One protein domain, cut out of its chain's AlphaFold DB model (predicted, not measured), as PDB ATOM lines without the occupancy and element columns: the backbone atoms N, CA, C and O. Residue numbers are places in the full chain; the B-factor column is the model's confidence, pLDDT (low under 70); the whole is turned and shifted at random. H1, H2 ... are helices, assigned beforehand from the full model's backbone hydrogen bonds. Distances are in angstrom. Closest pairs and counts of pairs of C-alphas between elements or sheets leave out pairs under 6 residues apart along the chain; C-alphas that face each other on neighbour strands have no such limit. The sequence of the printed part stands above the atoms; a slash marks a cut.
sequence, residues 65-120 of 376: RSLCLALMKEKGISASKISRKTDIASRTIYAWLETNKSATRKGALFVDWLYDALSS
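Overview. This is residues 65 to 120 of the 376 residues of an uncharacterized protein of bacterium NHP-B (UniProt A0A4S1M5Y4). The first helix H1 and the long last helix H5 run side by side the same way, somewhat crossed, and H3 packs across them near their first residues. H2 packs on H3 around its first residue, away from H5, and the four-residue H4 makes the corner between H3 and H5. The printed part has 56 residues with five named helices, in the order H1, H2, H3, H4, H5, and no named strand; the class is all helix. The whole is compact, with a radius of gyration of the C-alphas of 10.1 A, and rounded, with spans of 26 by 20 by 16 A.

Along the chain. H1 takes residues 65 to 74 and is 14.3 A long from first to last C-alpha, beginning at C-alpha 65 at (266.154, 250.718, 245.240). H2, residues 79 to 86, is 10.2 A long. H3, residues 90 to 98, is 12.0 A long, and its C-alpha 90 is at (255.917, 255.877, 235.090). H4, residues 100 to 103, is 5.7 A long. H5, residues 105 to 119, is the longest helix at 21.1 A and ends at C-alpha 119 at (274.431, 248.577, 236.072).

Arrangement. H3 is the hub, the helix that touches most other helices. H1 touches H3 at a steep tilt of 59 degrees, opposite ways; their closest C-alphas, of Arg 65 and Leu 97, are 5.4 A apart. H2 touches H3 at 68 degrees, a steep tilt only just short of about perpendicular, opposite ways, with the C-alphas of Ala 79 and Ser 90 closest at 5.2 A. H5 touches H3 with residues 107 to 111 alone, about perpendicular at 89 degrees; the closest C-alphas are those of Trp 96 and Gly 107, at 5.3 A. H4 and H3 only just touch, with 3 pairs of C-alphas within 8 A, and only at the corner; the C-alphas of Trp 96 and Ser 102 are closest at 4.6 A. H4 and H5 also only just touch, with 3 such pairs, only at the corner and through residues 107 to 111 of H5 alone; the C-alphas of Ser 102 and Ala 108 are closest at 5.2 A. H1 touches H5 the same way at a tilt of 35.4 degrees, only just steep, with the C-alphas of Cys 68 and Tyr 115 closest at 5.4 A. H2 and H5 are apart, and H1 and H2 are only just apart, with their closest C-alphas at 8.1 A. In H1, H3 and H5 every O i to N i+4 pair is within hydrogen-bond range, in H2 3 of 4 are, and H4 is too short for such a pair.

Size, cuts and confidence. The two C-alphas farthest apart, of Gly 76 and Arg 105, are 27.1 A apart. The printed part has no cut, and the four links between its helices are tight. The mean pLDDT of the printed part is 85.5, and residues 100 to 103, which make H4, are under 70.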
ATOM      1  N   ARG A  65     267.080 249.616 245.550       86.94
ATOM      2  CA  ARG A  65     266.154 250.718 245.240       86.94
ATOM      3  C   ARG A  65     266.864 252.069 245.161       86.94
ATOM      4  O   ARG A  65     266.705 252.781 244.169       86.94
ATOM      5  N   SER A  66     267.644 252.415 246.188       88.50
ATOM      6  CA  SER A  66     268.382 253.677 246.215       88.50
ATOM      7  C   SER A  66     269.466 253.681 245.144       88.50
ATOM      8  O   SER A  66     269.659 254.708 244.491       88.50
ATOM      9  N   LEU A  67     270.086 252.527 244.871       89.56
ATOM     10  CA  LEU A  67     271.069 252.424 243.796       89.56
ATOM     11  C   LEU A  67     270.439 252.601 242.407       89.56
ATOM     12  O   LEU A  67     270.979 253.338 241.588       89.56
ATOM     13  N   CYS A  68     269.264 252.017 242.144       91.19
ATOM     14  CA  CYS A  68     268.526 252.262 240.901       91.19
ATOM     15  C   CYS A  68     268.208 253.750 240.715       91.19
ATOM     16  O   CYS A  68     268.390 254.279 239.621       91.19
ATOM     17  N   LEU A  69     267.754 254.440 241.766       91.00
ATOM     18  CA  LEU A  69     267.470 255.877 241.706       91.00
ATOM     19  C   LEU A  69     268.738 256.703 241.437       91.00
ATOM     20  O   LEU A  69     268.704 257.622 240.614       91.00
ATOM     21  N   ALA A  70     269.858 256.355 242.075       90.25
ATOM     22  CA  ALA A  70     271.149 256.997 241.843       90.25
ATOM     23  C   ALA A  70     271.623 256.802 240.393       90.25
ATOM     24  O   ALA A  70     271.915 257.784 239.712       90.25
ATOM     25  N   LEU A  71     271.590 255.566 239.882       90.56
ATOM     26  CA  LEU A  71     271.979 255.242 238.507       90.56
ATOM     27  C   LEU A  71     271.056 255.886 237.465       90.56
ATOM     28  O   LEU A  71     271.513 256.334 236.414       90.56
ATOM     29  N   MET A  72     269.751 255.976 237.742       92.06
ATOM     30  CA  MET A  72     268.811 256.705 236.883       92.06
ATOM     31  C   MET A  72     269.172 258.188 236.791       92.06
ATOM     32  O   MET A  72     269.124 258.761 235.700       92.06
ATOM     33  N   LYS A  73     269.551 258.803 237.916       91.69
ATOM     34  CA  LYS A  73     269.976 260.205 237.968       91.69
ATOM     35  C   LYS A  73     271.306 260.415 237.246       91.69
ATOM     36  O   LYS A  73     271.408 261.341 236.448       91.69
ATOM     37  N   GLU A  74     272.280 259.539 237.473       90.88
ATOM     38  CA  GLU A  74     273.605 259.585 236.846       90.88
ATOM     39  C   GLU A  74     273.525 259.431 235.321       90.88
ATOM     40  O   GLU A  74     274.079 260.237 234.578       90.88
ATOM     41  N   LYS A  75     272.753 258.451 234.834       88.69
ATOM     42  CA  LYS A  75     272.568 258.206 233.394       88.69
ATOM     43  C   LYS A  75     271.546 259.145 232.733       88.69
ATOM     44  O   LYS A  75     271.280 259.013 231.535       88.69
ATOM     45  N   GLY A  76     270.925 260.062 233.483       90.75
ATOM     46  CA  GLY A  76     269.889 260.970 232.971       90.75
ATOM     47  C   GLY A  76     268.653 260.241 232.421       90.75
ATOM     48  O   GLY A  76     268.032 260.675 231.446       90.75
ATOM     49  N   ILE A  77     268.304 259.089 232.997       90.19
ATOM     50  CA  ILE A  77     267.193 258.243 232.557       90.19
ATOM     51  C   ILE A  77     265.976 258.531 233.429       90.19
ATOM     52  O   ILE A  77     265.923 258.168 234.599       90.19
ATOM     53  N   SER A  78     264.950 259.145 232.841       91.31
ATOM     54  CA  SER A  78     263.680 259.371 233.532       91.31
ATOM     55  C   SER A  78     262.817 258.108 233.573       91.31
ATOM     56  O   SER A  78     262.839 257.283 232.652       91.31
ATOM     57  N   ALA A  79     261.961 257.987 234.593       89.88
ATOM     58  CA  ALA A  79     260.974 256.907 234.664       89.88
ATOM     59  C   ALA A  79     260.039 256.893 233.441       89.88
ATOM     60  O   ALA A  79     259.606 255.833 232.999       89.88
ATOM     61  N   SER A  80     259.772 258.052 232.831       90.62
ATOM     62  CA  SER A  80     259.021 258.163 231.573       90.62
ATOM     63  C   SER A  80     259.736 257.489 230.396       90.62
ATOM     64  O   SER A  80     259.086 256.870 229.552       90.62
ATOM     65  N   LYS A  81     261.073 257.563 230.336       89.44
ATOM     66  CA  LYS A  81     261.875 256.874 229.313       89.44
ATOM     67  C   LYS A  81     261.791 255.356 229.486       89.44
ATOM     68  O   LYS A  81     261.584 254.652 228.500       89.44
ATOM     69  N   ILE A  82     261.874 254.873 230.725       89.00
ATOM     70  CA  ILE A  82     261.725 253.448 231.062       89.00
ATOM     71  C   ILE A  82     260.298 252.974 230.764       89.00
ATOM     72  O   ILE A  82     260.106 251.914 230.169       89.00
ATOM     73  N   SER A  83     259.296 253.786 231.099       89.38
ATOM     74  CA  SER A  83     257.879 253.505 230.862       89.38
ATOM     75  C   SER A  83     257.589 253.224 229.387       89.38
ATOM     76  O   SER A  83     257.026 252.184 229.055       89.38
ATOM     77  N   ARG A  84     258.097 254.068 228.477       86.31
ATOM     78  CA  ARG A  84     257.955 253.870 227.021       86.31
ATOM     79  C   ARG A  84     258.600 252.581 226.504       86.31
ATOM     80  O   ARG A  84     258.250 252.116 225.425       86.31
ATOM     81  N   LYS A  85     259.586 252.033 227.220       84.19
ATOM     82  CA  LYS A  85     260.327 250.829 226.811       84.19
ATOM     83  C   LYS A  85     259.753 249.545 227.402       84.19
ATOM     84  O   LYS A  85     259.815 248.502 226.749       84.19
ATOM     85  N   THR A  86     259.202 249.634 228.608       82.31
ATOM     86  CA  THR A  86     258.707 248.499 229.402       82.31
ATOM     87  C   THR A  86     257.192 248.335 229.362       82.31
ATOM     88  O   THR A  86     256.707 247.287 229.767       82.31
ATOM     89  N   ASP A  87     256.461 249.336 228.858       83.81
ATOM     90  CA  ASP A  87     254.992 249.409 228.899       83.81
ATOM     91  C   ASP A  87     254.421 249.431 230.334       83.81
ATOM     92  O   ASP A  87     253.279 249.073 230.608       83.81
ATOM     93  N   ILE A  88     255.246 249.859 231.291       86.69
ATOM     94  CA  ILE A  88     254.864 250.038 232.691       86.69
ATOM     95  C   ILE A  88     254.664 251.527 232.918       86.69
ATOM     96  O   ILE A  88     255.512 252.331 232.541       86.69
ATOM     97  N   ALA A  89     253.554 251.931 233.534       88.94
ATOM     98  CA  ALA A  89     253.295 253.344 233.790       88.94
ATOM     99  C   ALA A  89     254.398 253.961 234.674       88.94
ATOM    100  O   ALA A  89     254.777 253.382 235.692       88.94
ATOM    101  N   SER A  90     254.872 255.163 234.331       90.44
ATOM    102  CA  SER A  90     255.917 255.877 235.090       90.44
ATOM    103  C   SER A  90     255.577 256.026 236.577       90.44
ATOM    104  O   SER A  90     256.433 255.804 237.428       90.44
ATOM    105  N   ARG A  91     254.304 256.292 236.905       89.56
ATOM    106  CA  ARG A  91     253.795 256.326 238.289       89.56
ATOM    107  C   ARG A  91     254.027 255.021 239.058       89.56
ATOM    108  O   ARG A  91     254.275 255.046 240.254       89.56
ATOM    109  N   THR A  92     253.940 253.880 238.377       88.06
ATOM    110  CA  THR A  92     254.137 252.554 238.974       88.06
ATOM    111  C   THR A  92     255.620 252.284 239.204       88.06
ATOM    112  O   THR A  92     255.976 251.727 240.236       88.06
ATOM    113  N   ILE A  93     256.476 252.741 238.288       89.62
ATOM    114  CA  ILE A  93     257.935 252.681 238.430       89.62
ATOM    115  C   ILE A  93     258.375 253.485 239.660       89.62
ATOM    116  O   ILE A  93     259.063 252.940 240.518       89.62
ATOM    117  N   TYR A  94     257.906 254.731 239.800       89.25
ATOM    118  CA  TYR A  94     258.166 255.537 240.999       89.25
ATOM    119  C   TYR A  94     257.604 254.884 242.258       89.25
ATOM    120  O   TYR A  94     258.308 254.774 243.252       89.25
ATOM    121  N   ALA A  95     256.378 254.353 242.207       87.44
ATOM    122  CA  ALA A  95     255.814 253.648 243.351       87.44
ATOM    123  C   ALA A  95     256.680 252.453 243.787       87.44
ATOM    124  O   ALA A  95     256.830 252.226 244.981       87.44
ATOM    125  N   TRP A  96     257.270 251.690 242.868       88.25
ATOM    126  CA  TRP A  96     258.155 250.582 243.240       88.25
ATOM    127  C   TRP A  96     259.525 251.040 243.753       88.25
ATOM    128  O   TRP A  96     260.092 250.366 244.611       88.25
ATOM    129  N   LEU A  97     260.042 252.172 243.276       86.88
ATOM    130  CA  LEU A  97     261.349 252.687 243.688       86.88
ATOM    131  C   LEU A  97     261.305 253.490 244.996       86.88
ATOM    132  O   LEU A  97     262.202 253.343 245.819       86.88
ATOM    133  N   GLU A  98     260.273 254.310 245.197       83.38
ATOM    134  CA  GLU A  98     260.170 255.249 246.326       83.38
ATOM    135  C   GLU A  98     259.311 254.723 247.476       83.38
ATOM    136  O   GLU A  98     259.557 255.052 248.631       83.38
ATOM    137  N   THR A  99     258.289 253.909 247.189       73.25
ATOM    138  CA  THR A  99     257.381 253.422 248.237       73.25
ATOM    139  C   THR A  99     257.697 251.985 248.625       73.25
ATOM    140  O   THR A  99     258.178 251.189 247.817       73.25
ATOM    141  N   ASN A 100     257.292 251.591 249.836       62.97
ATOM    142  CA  ASN A 100     257.343 250.195 250.280       62.97
ATOM    143  C   ASN A 100     256.451 249.239 249.454       62.97
ATOM    144  O   ASN A 100     256.417 248.042 249.728       62.97
ATOM    145  N   LYS A 101     255.763 249.707 248.398       56.53
ATOM    146  CA  LYS A 101     255.020 248.848 247.455       56.53
ATOM    147  C   LYS A 101     255.923 247.923 246.631       56.53
ATOM    148  O   LYS A 101     255.416 246.999 245.990       56.53
ATOM    149  N   SER A 102     257.241 248.099 246.667       57.34
ATOM    150  CA  SER A 102     258.210 247.090 246.209       57.34
ATOM    151  C   SER A 102     258.282 245.844 247.092       57.34
ATOM    152  O   SER A 102     258.860 244.855 246.655       57.34
ATOM    153  N   ALA A 103     257.633 245.824 248.265       59.53
ATOM    154  CA  ALA A 103     257.385 244.590 249.016       59.53
ATOM    155  C   ALA A 103     256.488 243.604 248.243       59.53
ATOM    156  O   ALA A 103     256.439 242.414 248.546       59.53
ATOM    157  N   THR A 104     255.791 244.071 247.202       75.88
ATOM    158  CA  THR A 104     255.159 243.152 246.258       75.88
ATOM    159  C   THR A 104     256.235 242.395 245.484       75.88
ATOM    160  O   THR A 104     257.154 242.994 244.929       75.88
ATOM    161  N   ARG A 105     256.081 241.071 245.353       79.06
ATOM    162  CA  ARG A 105     256.998 240.212 244.577       79.06
ATOM    163  C   ARG A 105     257.295 240.766 243.173       79.06
ATOM    164  O   ARG A 105     258.404 240.621 242.677       79.06
ATOM    165  N   LYS A 106     256.318 241.429 242.541       82.12
ATOM    166  CA  LYS A 106     256.483 242.083 241.232       82.12
ATOM    167  C   LYS A 106     257.394 243.310 241.290       82.12
ATOM    168  O   LYS A 106     258.225 243.469 240.406       82.12
ATOM    169  N   GLY A 107     257.238 244.154 242.310       83.81
ATOM    170  CA  GLY A 107     258.081 245.330 242.497       83.81
ATOM    171  C   GLY A 107     259.529 244.953 242.801       83.81
ATOM    172  O   GLY A 107     260.423 245.526 242.194       83.81
ATOM    173  N   ALA A 108     259.765 243.942 243.645       84.44
ATOM    174  CA  ALA A 108     261.113 243.436 243.919       84.44
ATOM    175  C   ALA A 108     261.813 242.926 242.645       84.44
ATOM    176  O   ALA A 108     262.888 243.406 242.302       84.44
ATOM    177  N   LEU A 109     261.143 242.054 241.879       85.81
ATOM    178  CA  LEU A 109     261.664 241.546 240.603       85.81
ATOM    179  C   LEU A 109     261.915 242.661 239.577       85.81
ATOM    180  O   LEU A 109     262.835 242.563 238.771       85.81
ATOM    181  N   PHE A 110     261.095 243.716 239.585       89.06
ATOM    182  CA  PHE A 110     261.321 244.880 238.733       89.06
ATOM    183  C   PHE A 110     262.545 245.681 239.147       89.06
ATOM    184  O   PHE A 110     263.295 246.098 238.274       89.06
ATOM    185  N   VAL A 111     262.741 245.903 240.446       88.94
ATOM    186  CA  VAL A 111     263.905 246.631 240.959       88.94
ATOM    187  C   VAL A 111     265.187 245.863 240.651       88.94
ATOM    188  O   VAL A 111     266.126 246.476 240.163       88.94
ATOM    189  N   ASP A 112     265.206 244.542 240.843       88.88
ATOM    190  CA  ASP A 112     266.357 243.706 240.474       88.88
ATOM    191  C   ASP A 112     266.654 243.784 238.970       88.88
ATOM    192  O   ASP A 112     267.772 244.092 238.568       88.88
ATOM    193  N   TRP A 113     265.635 243.607 238.126       89.62
ATOM    194  CA  TRP A 113     265.799 243.734 236.677       89.62
ATOM    195  C   TRP A 113     266.289 245.127 236.256       89.62
ATOM    196  O   TRP A 113     267.135 245.265 235.372       89.62
ATOM    197  N   LEU A 114     265.734 246.175 236.868       90.56
ATOM    198  CA  LEU A 114     266.093 247.550 236.555       90.56
ATOM    199  C   LEU A 114     267.523 247.853 237.001       90.56
ATOM    200  O   LEU A 114     268.236 248.550 236.286       90.56
ATOM    201  N   TYR A 115     267.936 247.325 238.151       90.88
ATOM    202  CA  TYR A 115     269.306 247.398 238.631       90.88
ATOM    203  C   TYR A 115     270.259 246.791 237.605       90.88
ATOM    204  O   TYR A 115     271.130 247.498 237.117       90.88
ATOM    205  N   ASP A 116     270.030 245.546 237.183       87.88
ATOM    206  CA  ASP A 116     270.900 244.864 236.220       87.88
ATOM    207  C   ASP A 116     270.978 245.620 234.882       87.88
ATOM    208  O   ASP A 116     272.055 245.797 234.305       87.88
ATOM    209  N   ALA A 117     269.842 246.145 234.406       86.94
ATOM    210  CA  ALA A 117     269.799 246.957 233.194       86.94
ATOM    211  C   ALA A 117     270.608 248.258 233.342       86.94
ATOM    212  O   ALA A 117     271.351 248.637 232.434       86.94
ATOM    213  N   LEU A 118     270.482 248.945 234.482       88.06
ATOM    214  CA  LEU A 118     271.178 250.201 234.759       88.06
ATOM    215  C   LEU A 118     272.667 250.002 235.065       88.06
ATOM    216  O   LEU A 118     273.455 250.861 234.679       88.06
ATOM    217  N   SER A 119     273.050 248.902 235.704       85.19
ATOM    218  CA  SER A 119     274.431 248.577 236.072       85.19
ATOM    219  C   SER A 119     275.274 248.096 234.894       85.19
ATOM    220  O   SER A 119     276.496 248.099 234.997       85.19
ATOM    221  N   SER A 120     274.661 247.727 233.764       82.31
ATOM    222  CA  SER A 120     275.419 247.416 232.551       82.31
ATOM    223  C   SER A 120     276.265 248.620 232.100       82.31
ATOM    224  O   SER A 120     275.770 249.749 231.954       82.31
TER     225      SER A 120